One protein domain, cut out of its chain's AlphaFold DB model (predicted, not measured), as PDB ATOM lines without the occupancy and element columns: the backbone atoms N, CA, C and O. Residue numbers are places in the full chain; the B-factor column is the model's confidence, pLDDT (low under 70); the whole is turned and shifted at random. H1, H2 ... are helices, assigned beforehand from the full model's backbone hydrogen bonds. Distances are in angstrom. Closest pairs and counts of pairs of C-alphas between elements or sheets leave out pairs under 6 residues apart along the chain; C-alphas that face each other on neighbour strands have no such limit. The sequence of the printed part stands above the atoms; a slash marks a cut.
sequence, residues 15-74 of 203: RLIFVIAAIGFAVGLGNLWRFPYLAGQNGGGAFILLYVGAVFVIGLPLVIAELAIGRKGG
ATOM      1  N   ARG A  15     180.603 313.066 233.647       81.94
ATOM      2  CA  ARG A  15     182.034 313.311 233.396       81.94
ATOM      3  C   ARG A  15     182.884 312.077 233.718       81.94
ATOM      4  O   ARG A  15     183.884 311.845 233.051       81.94
ATOM      5  N   LEU A  16     182.463 311.268 234.694       86.50
ATOM      6  CA  LEU A  16     183.164 310.040 235.075       86.50
ATOM      7  C   LEU A  16     183.135 309.000 233.956       86.50
ATOM      8  O   LEU A  16     184.162 308.398 233.671       86.50
ATOM      9  N   ILE A  17     181.997 308.823 233.280       87.75
ATOM     10  CA  ILE A  17     181.886 307.851 232.183       87.75
ATOM     11  C   ILE A  17     182.772 308.280 231.008       87.75
ATOM     12  O   ILE A  17     183.437 307.437 230.416       87.75
ATOM     13  N   PHE A  18     182.849 309.583 230.715       83.94
ATOM     14  CA  PHE A  18     183.769 310.099 229.698       83.94
ATOM     15  C   PHE A  18     185.231 309.771 230.033       83.94
ATOM     16  O   PHE A  18     185.963 309.274 229.181       83.94
ATOM     17  N   VAL A  19     185.643 309.993 231.285       88.19
ATOM     18  CA  VAL A  19     187.007 309.691 231.739       88.19
ATOM     19  C   VAL A  19     187.285 308.187 231.698       88.19
ATOM     20  O   VAL A  19     188.315 307.781 231.173       88.19
ATOM     21  N   ILE A  20     186.364 307.347 232.175       89.69
ATOM     22  CA  ILE A  20     186.522 305.884 232.162       89.69
ATOM     23  C   ILE A  20     186.588 305.351 230.727       89.69
ATOM     24  O   ILE A  20     187.442 304.522 230.429       89.69
ATOM     25  N   ALA A  21     185.740 305.848 229.825       87.88
ATOM     26  CA  ALA A  21     185.779 305.474 228.414       87.88
ATOM     27  C   ALA A  21     187.109 305.883 227.757       87.88
ATOM     28  O   ALA A  21     187.710 305.087 227.037       87.88
ATOM     29  N   ALA A  22     187.605 307.091 228.050       86.44
ATOM     30  CA  ALA A  22     188.891 307.570 227.548       86.44
ATOM     31  C   ALA A  22     190.071 306.737 228.081       86.44
ATOM     32  O   ALA A  22     190.954 306.361 227.311       86.44
ATOM     33  N   ILE A  23     190.065 306.394 229.374       89.12
ATOM     34  CA  ILE A  23     191.075 305.522 229.987       89.12
ATOM     35  C   ILE A  23     191.008 304.116 229.378       89.12
ATOM     36  O   ILE A  23     192.044 303.558 229.030       89.12
ATOM     37  N   GLY A  24     189.807 303.561 229.193       86.31
ATOM     38  CA  GLY A  24     189.610 302.235 228.602       86.31
ATOM     39  C   GLY A  24     190.135 302.129 227.169       86.31
ATOM     40  O   GLY A  24     190.663 301.091 226.786       86.31
ATOM     41  N   PHE A  25     190.053 303.214 226.395       82.75
ATOM     42  CA  PHE A  25     190.684 303.293 225.078       82.75
ATOM     43  C   PHE A  25     192.214 303.431 225.160       82.75
ATOM     44  O   PHE A  25     192.932 302.810 224.377       82.75
ATOM     45  N   ALA A  26     192.724 304.228 226.103       83.94
ATOM     46  CA  ALA A  26     194.156 304.498 226.230       83.94
ATOM     47  C   ALA A  26     194.960 303.289 226.745       83.94
ATOM     48  O   ALA A  26     196.090 303.057 226.310       83.94
ATOM     49  N   VAL A  27     194.388 302.498 227.659       82.44
ATOM     50  CA  VAL A  27     195.019 301.298 228.228       82.44
ATOM     51  C   VAL A  27     194.802 300.119 227.270       82.44
ATOM     52  O   VAL A  27     193.985 299.234 227.498       82.44
ATOM     53  N   GLY A  28     195.508 300.125 226.140       74.69
ATOM     54  CA  GLY A  28     195.397 299.067 225.135       74.69
ATOM     55  C   GLY A  28     195.736 297.679 225.699       74.69
ATOM     56  O   GLY A  28     196.746 297.501 226.383       74.69
ATOM     57  N   LEU A  29     194.925 296.676 225.347       72.31
ATOM     58  CA  LEU A  29     195.041 295.290 225.824       72.31
ATOM     59  C   LEU A  29     196.447 294.690 225.601       72.31
ATOM     60  O   LEU A  29     196.956 293.955 226.444       72.31
ATOM     61  N   GLY A  30     197.120 295.066 224.509       71.94
ATOM     62  CA  GLY A  30     198.476 294.607 224.203       71.94
ATOM     63  C   GLY A  30     199.548 295.092 225.184       71.94
ATOM     64  O   GLY A  30     200.535 294.387 225.398       71.94
ATOM     65  N   ASN A  31     199.359 296.256 225.820       77.62
ATOM     66  CA  ASN A  31     200.309 296.748 226.820       77.62
ATOM     67  C   ASN A  31     200.166 295.986 228.147       77.62
ATOM     68  O   ASN A  31     201.128 295.908 228.900       77.62
ATOM     69  N   LEU A  32     199.010 295.366 228.408       79.69
ATOM     70  CA  LEU A  32     198.721 294.693 229.675       79.69
ATOM     71  C   LEU A  32     199.589 293.447 229.909       79.69
ATOM     72  O   LEU A  32     200.052 293.232 231.024       79.69
ATOM     73  N   TRP A  33     199.841 292.638 228.875       77.88
ATOM     74  CA  TRP A  33     200.654 291.417 229.002       77.88
ATOM     75  C   TRP A  33     202.094 291.587 228.510       77.88
ATOM     76  O   TRP A  33     202.999 290.900 228.984       77.88
ATOM     77  N   ARG A  34     202.338 292.496 227.555       81.56
ATOM     78  CA  ARG A  34     203.677 292.685 226.979       81.56
ATOM     79  C   ARG A  34     204.578 293.475 227.923       81.56
ATOM     80  O   ARG A  34     205.762 293.167 228.023       81.56
ATOM     81  N   PHE A  35     204.022 294.444 228.649       84.88
ATOM     82  CA  PHE A  35     204.786 295.250 229.596       84.88
ATOM     83  C   PHE A  35     205.384 294.426 230.752       84.88
ATOM     84  O   PHE A  35     206.597 294.524 230.939       84.88
ATOM     85  N   PRO A  36     204.631 293.561 231.471       81.50
ATOM     86  CA  PRO A  36     205.205 292.725 232.528       81.50
ATOM     87  C   PRO A  36     206.327 291.816 232.022       81.50
ATOM     88  O   PRO A  36     207.336 291.641 232.699       81.50
ATOM     89  N   TYR A  37     206.177 291.281 230.808       83.88
ATOM     90  CA  TYR A  37     207.187 290.430 230.185       83.88
ATOM     91  C   TYR A  37     208.486 291.195 229.886       83.88
ATOM     92  O   TYR A  37     209.567 290.738 230.254       83.88
ATOM     93  N   LEU A  38     208.395 292.381 229.268       84.25
ATOM     94  CA  LEU A  38     209.578 293.200 228.983       84.25
ATOM     95  C   LEU A  38     210.223 293.743 230.260       84.25
ATOM     96  O   LEU A  38     211.449 293.749 230.354       84.25
ATOM     97  N   ALA A  39     209.425 294.174 231.237       85.06
ATOM     98  CA  ALA A  39     209.935 294.649 232.517       85.06
ATOM     99  C   ALA A  39     210.650 293.523 233.279       85.06
ATOM    100  O   ALA A  39     211.733 293.746 233.812       85.06
ATOM    101  N   GLY A  40     210.106 292.301 233.264       83.69
ATOM    102  CA  GLY A  40     210.727 291.139 233.900       83.69
ATOM    103  C   GLY A  40     212.095 290.771 233.315       83.69
ATOM    104  O   GLY A  40     212.996 290.415 234.067       83.69
ATOM    105  N   GLN A  41     212.283 290.899 231.997       84.44
ATOM    106  CA  GLN A  41     213.551 290.544 231.340       84.44
ATOM    107  C   GLN A  41     214.616 291.647 231.371       84.44
ATOM    108  O   GLN A  41     215.802 291.337 231.382       84.44
ATOM    109  N   ASN A  42     214.221 292.923 231.395       82.69
ATOM    110  CA  ASN A  42     215.143 294.057 231.230       82.69
ATOM    111  C   ASN A  42     215.534 294.743 232.553       82.69
ATOM    112  O   ASN A  42     215.837 295.933 232.571       82.69
ATOM    113  N   GLY A  43     215.535 294.016 233.673       81.56
ATOM    114  CA  GLY A  43     215.983 294.564 234.962       81.56
ATOM    115  C   GLY A  43     214.891 295.251 235.792       81.56
ATOM    116  O   GLY A  43     215.192 296.097 236.635       81.56
ATOM    117  N   GLY A  44     213.621 294.887 235.586       85.38
ATOM    118  CA  GLY A  44     212.513 295.214 236.484       85.38
ATOM    119  C   GLY A  44     212.272 296.716 236.639       85.38
ATOM    120  O   GLY A  44     211.901 297.403 235.689       85.38
ATOM    121  N   GLY A  45     212.465 297.224 237.860       84.12
ATOM    122  CA  GLY A  45     212.099 298.590 238.251       84.12
ATOM    123  C   GLY A  45     212.875 299.705 237.541       84.12
ATOM    124  O   GLY A  45     212.289 300.741 237.230       84.12
ATOM    125  N   ALA A  46     214.159 299.500 237.222       88.69
ATOM    126  CA  ALA A  46     214.962 300.515 236.528       88.69
ATOM    127  C   ALA A  46     214.474 300.740 235.084       88.69
ATOM    128  O   ALA A  46     214.363 301.877 234.624       88.69
ATOM    129  N   PHE A  47     214.096 299.660 234.396       88.38
ATOM    130  CA  PHE A  47     213.485 299.727 233.069       88.38
ATOM    131  C   PHE A  47     212.125 300.430 233.100       88.38
ATOM    132  O   PHE A  47     211.814 301.208 232.201       88.38
ATOM    133  N   ILE A  48     211.333 300.212 234.153       89.94
ATOM    134  CA  ILE A  48     210.031 300.871 234.316       89.94
ATOM    135  C   ILE A  48     210.194 302.392 234.437       89.94
ATOM    136  O   ILE A  48     209.464 303.127 233.773       89.94
ATOM    137  N   LEU A  49     211.159 302.876 235.228       90.31
ATOM    138  CA  LEU A  49     211.426 304.315 235.358       90.31
ATOM    139  C   LEU A  49     211.811 304.949 234.014       90.31
ATOM    140  O   LEU A  49     211.268 305.992 233.648       90.31
ATOM    141  N   LEU A  50     212.691 304.293 233.251       90.88
ATOM    142  CA  LEU A  50     213.078 304.747 231.911       90.88
ATOM    143  C   LEU A  50     211.902 304.718 230.927       90.88
ATOM    144  O   LEU A  50     211.723 305.662 230.160       90.88
ATOM    145  N   TYR A  51     211.076 303.672 230.971       89.19
ATOM    146  CA  TYR A  51     209.883 303.546 230.138       89.19
ATOM    147  C   TYR A  51     208.892 304.682 230.403       89.19
ATOM    148  O   TYR A  51     208.462 305.357 229.469       89.19
ATOM    149  N   VAL A  52     208.564 304.939 231.672       90.44
ATOM    150  CA  VAL A  52     207.651 306.024 232.056       90.44
ATOM    151  C   VAL A  52     208.229 307.380 231.647       90.44
ATOM    152  O   VAL A  52     207.514 308.188 231.056       90.44
ATOM    153  N   GLY A  53     209.526 307.608 231.876       93.75
ATOM    154  CA  GLY A  53     210.211 308.821 231.427       93.75
ATOM    155  C   GLY A  53     210.099 309.035 229.915       93.75
ATOM    156  O   GLY A  53     209.698 310.109 229.470       93.75
ATOM    157  N   ALA A  54     210.363 308.001 229.115       92.06
ATOM    158  CA  ALA A  54     210.246 308.068 227.660       92.06
ATOM    159  C   ALA A  54     208.803 308.329 227.194       92.06
ATOM    160  O   ALA A  54     208.583 309.122 226.276       92.06
ATOM    161  N   VAL A  55     207.807 307.718 227.847       90.38
ATOM    162  CA  VAL A  55     206.385 307.959 227.555       90.38
ATOM    163  C   VAL A  55     205.996 309.405 227.859       90.38
ATOM    164  O   VAL A  55     205.267 310.002 227.073       90.38
ATOM    165  N   PHE A  56     206.497 310.013 228.934       93.19
ATOM    166  CA  PHE A  56     206.242 311.431 229.190       93.19
ATOM    167  C   PHE A  56     206.925 312.340 228.167       93.19
ATOM    168  O   PHE A  56     206.301 313.277 227.679       93.19
ATOM    169  N   VAL A  57     208.175 312.049 227.801       95.69
ATOM    170  CA  VAL A  57     208.941 312.879 226.860       95.69
ATOM    171  C   VAL A  57     208.382 312.807 225.439       95.69
ATOM    172  O   VAL A  57     208.390 313.814 224.742       95.69
ATOM    173  N   ILE A  58     207.885 311.649 224.999       94.00
ATOM    174  CA  ILE A  58     207.425 311.443 223.615       94.00
ATOM    175  C   ILE A  58     205.898 311.427 223.526       94.00
ATOM    176  O   ILE A  58     205.312 312.060 222.652       94.00
ATOM    177  N   GLY A  59     205.230 310.716 224.432       91.12
ATOM    178  CA  GLY A  59     203.782 310.527 224.404       91.12
ATOM    179  C   GLY A  59     203.005 311.800 224.720       91.12
ATOM    180  O   GLY A  59     202.039 312.106 224.026       91.12
ATOM    181  N   LEU A  60     203.437 312.582 225.715       90.88
ATOM    182  CA  LEU A  60     202.756 313.830 226.068       90.88
ATOM    183  C   LEU A  60     202.747 314.854 224.915       90.88
ATOM    184  O   LEU A  60     201.654 315.305 224.558       90.88
ATOM    185  N   PRO A  61     203.887 315.214 224.285       92.50
ATOM    186  CA  PRO A  61     203.859 316.152 223.165       92.50
ATOM    187  C   PRO A  61     203.112 315.594 221.953       92.50
ATOM    188  O   PRO A  61     202.443 316.361 221.266       92.50
ATOM    189  N   LEU A  62     203.156 314.278 221.715       90.75
ATOM    190  CA  LEU A  62     202.398 313.645 220.636       90.75
ATOM    191  C   LEU A  62     200.882 313.816 220.833       90.75
ATOM    192  O   LEU A  62     200.186 314.232 219.910       90.75
ATOM    193  N   VAL A  63     200.372 313.557 222.040       90.00
ATOM    194  CA  VAL A  63     198.942 313.718 222.357       90.00
ATOM    195  C   VAL A  63     198.522 315.186 222.283       90.00
ATOM    196  O   VAL A  63     197.453 315.491 221.758       90.00
ATOM    197  N   ILE A  64     199.362 316.110 222.759       90.19
ATOM    198  CA  ILE A  64     199.099 317.551 222.635       90.19
ATOM    199  C   ILE A  64     199.048 317.967 221.160       90.19
ATOM    200  O   ILE A  64     198.150 318.718 220.781       90.19
ATOM    201  N   ALA A  65     199.967 317.471 220.326       87.88
ATOM    202  CA  ALA A  65     199.980 317.752 218.893       87.88
ATOM    203  C   ALA A  65     198.704 317.239 218.207       87.88
ATOM    204  O   ALA A  65     198.051 317.995 217.489       87.88
ATOM    205  N   GLU A  66     198.299 316.001 218.492       86.12
ATOM    206  CA  GLU A  66     197.077 315.408 217.942       86.12
ATOM    207  C   GLU A  66     195.825 316.199 218.361       86.12
ATOM    208  O   GLU A  66     194.983 316.550 217.532       86.12
ATOM    209  N   LEU A  67     195.730 316.577 219.641       85.56
ATOM    210  CA  LEU A  67     194.633 317.399 220.156       85.56
ATOM    211  C   LEU A  67     194.625 318.808 219.548       85.56
ATOM    212  O   LEU A  67     193.553 319.346 219.268       85.56
ATOM    213  N   ALA A  68     195.791 319.422 219.330       85.62
ATOM    214  CA  ALA A  68     195.897 320.735 218.700       85.62
ATOM    215  C   ALA A  68     195.399 320.704 217.247       85.62
ATOM    216  O   ALA A  68     194.655 321.599 216.833       85.62
ATOM    217  N   ILE A  69     195.746 319.655 216.495       83.38
ATOM    218  CA  ILE A  69     195.276 319.442 215.121       83.38
ATOM    219  C   ILE A  69     193.772 319.174 215.105       83.38
ATOM    220  O   ILE A  69     193.057 319.797 214.322       83.38
ATOM    221  N   GLY A  70     193.266 318.329 216.007       80.56
ATOM    222  CA  GLY A  70     191.830 318.064 216.135       80.56
ATOM    223  C   GLY A  70     191.019 319.323 216.461       80.56
ATOM    224  O   GLY A  70     189.968 319.559 215.865       80.56
ATOM    225  N   ARG A  71     191.536 320.185 217.347       79.50
ATOM    226  CA  ARG A  71     190.893 321.462 217.708       79.50
ATOM    227  C   ARG A  71     190.895 322.481 216.572       79.50
ATOM    228  O   ARG A  71     189.898 323.173 216.406       79.50
ATOM    229  N   LYS A  72     191.997 322.600 215.824       76.12
ATOM    230  CA  LYS A  72     192.100 323.531 214.686       76.12
ATOM    231  C   LYS A  72     191.343 323.032 213.450       76.12
ATOM    232  O   LYS A  72     190.836 323.842 212.688       76.12
ATOM    233  N   GLY A  73     191.298 321.718 213.237       72.19
ATOM    234  CA  GLY A  73     190.763 321.115 212.020       72.19
ATOM    235  C   GLY A  73     189.251 320.901 212.008       72.19
ATOM    236  O   GLY A  73     188.687 320.850 210.922       72.19
ATOM    237  N   GLY A  74     188.598 320.752 213.171       67.19
ATOM    238  CA  GLY A  74     187.128 320.715 213.315       67.19
ATOM    239  C   GLY A  74     186.371 319.689 212.452       67.19
ATOM    240  O   GLY A  74     185.149 319.757 212.348       67.19
TER     241      GLY A  74
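What this domain is: This is residues 15 to 74 of the 203 residues of the protein "Transporter" of Sphingosinicella microcystinivorans (UniProt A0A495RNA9). An open, narrow V: H1 and H2 in succession make one arm, and the long helix H3 folds back as the other, the arms meeting at the turn after H2. The 60 printed residues hold three named helices, H1, H2, H3 in order, and no named strand: all helix. The whole is loose, with a radius of gyration of the C-alphas of 14.9 A, and spans 44 by 25 by 17 A.

How they stand to each other: Start at H1, residues 15 to 26, which is apart from H2, residues 29 to 41, and from H3, residues 45 to 73. H2 and H3 only just touch, only at the corner, with 3 pairs of C-alphas within 8 A; look at Ala 39 and Phe 47, the closest C-alphas, 6.2 A apart. They run opposite ways at a shallow tilt of 29 degrees. Every O i to N i+4 pair is within hydrogen-bond range in H1, 6 of 9 in H2 and 23 of 25 in H3.

Where its parts are: Find C-alpha 15 at (182.034, 313.311, 233.396), where H1 begins, 16.6 A long. H2 runs 19.9 A. H3 runs 40.6 A, with a kink of 26 degrees near residue 56, to C-alpha 73 at (190.763, 321.115, 212.020).

The domain as a whole: The C-alphas of Gly 43 and Gly 74 are farthest apart, 44.6 A. Both links are tight, the printed part has no cut, and residue 74 is under pLDDT 70.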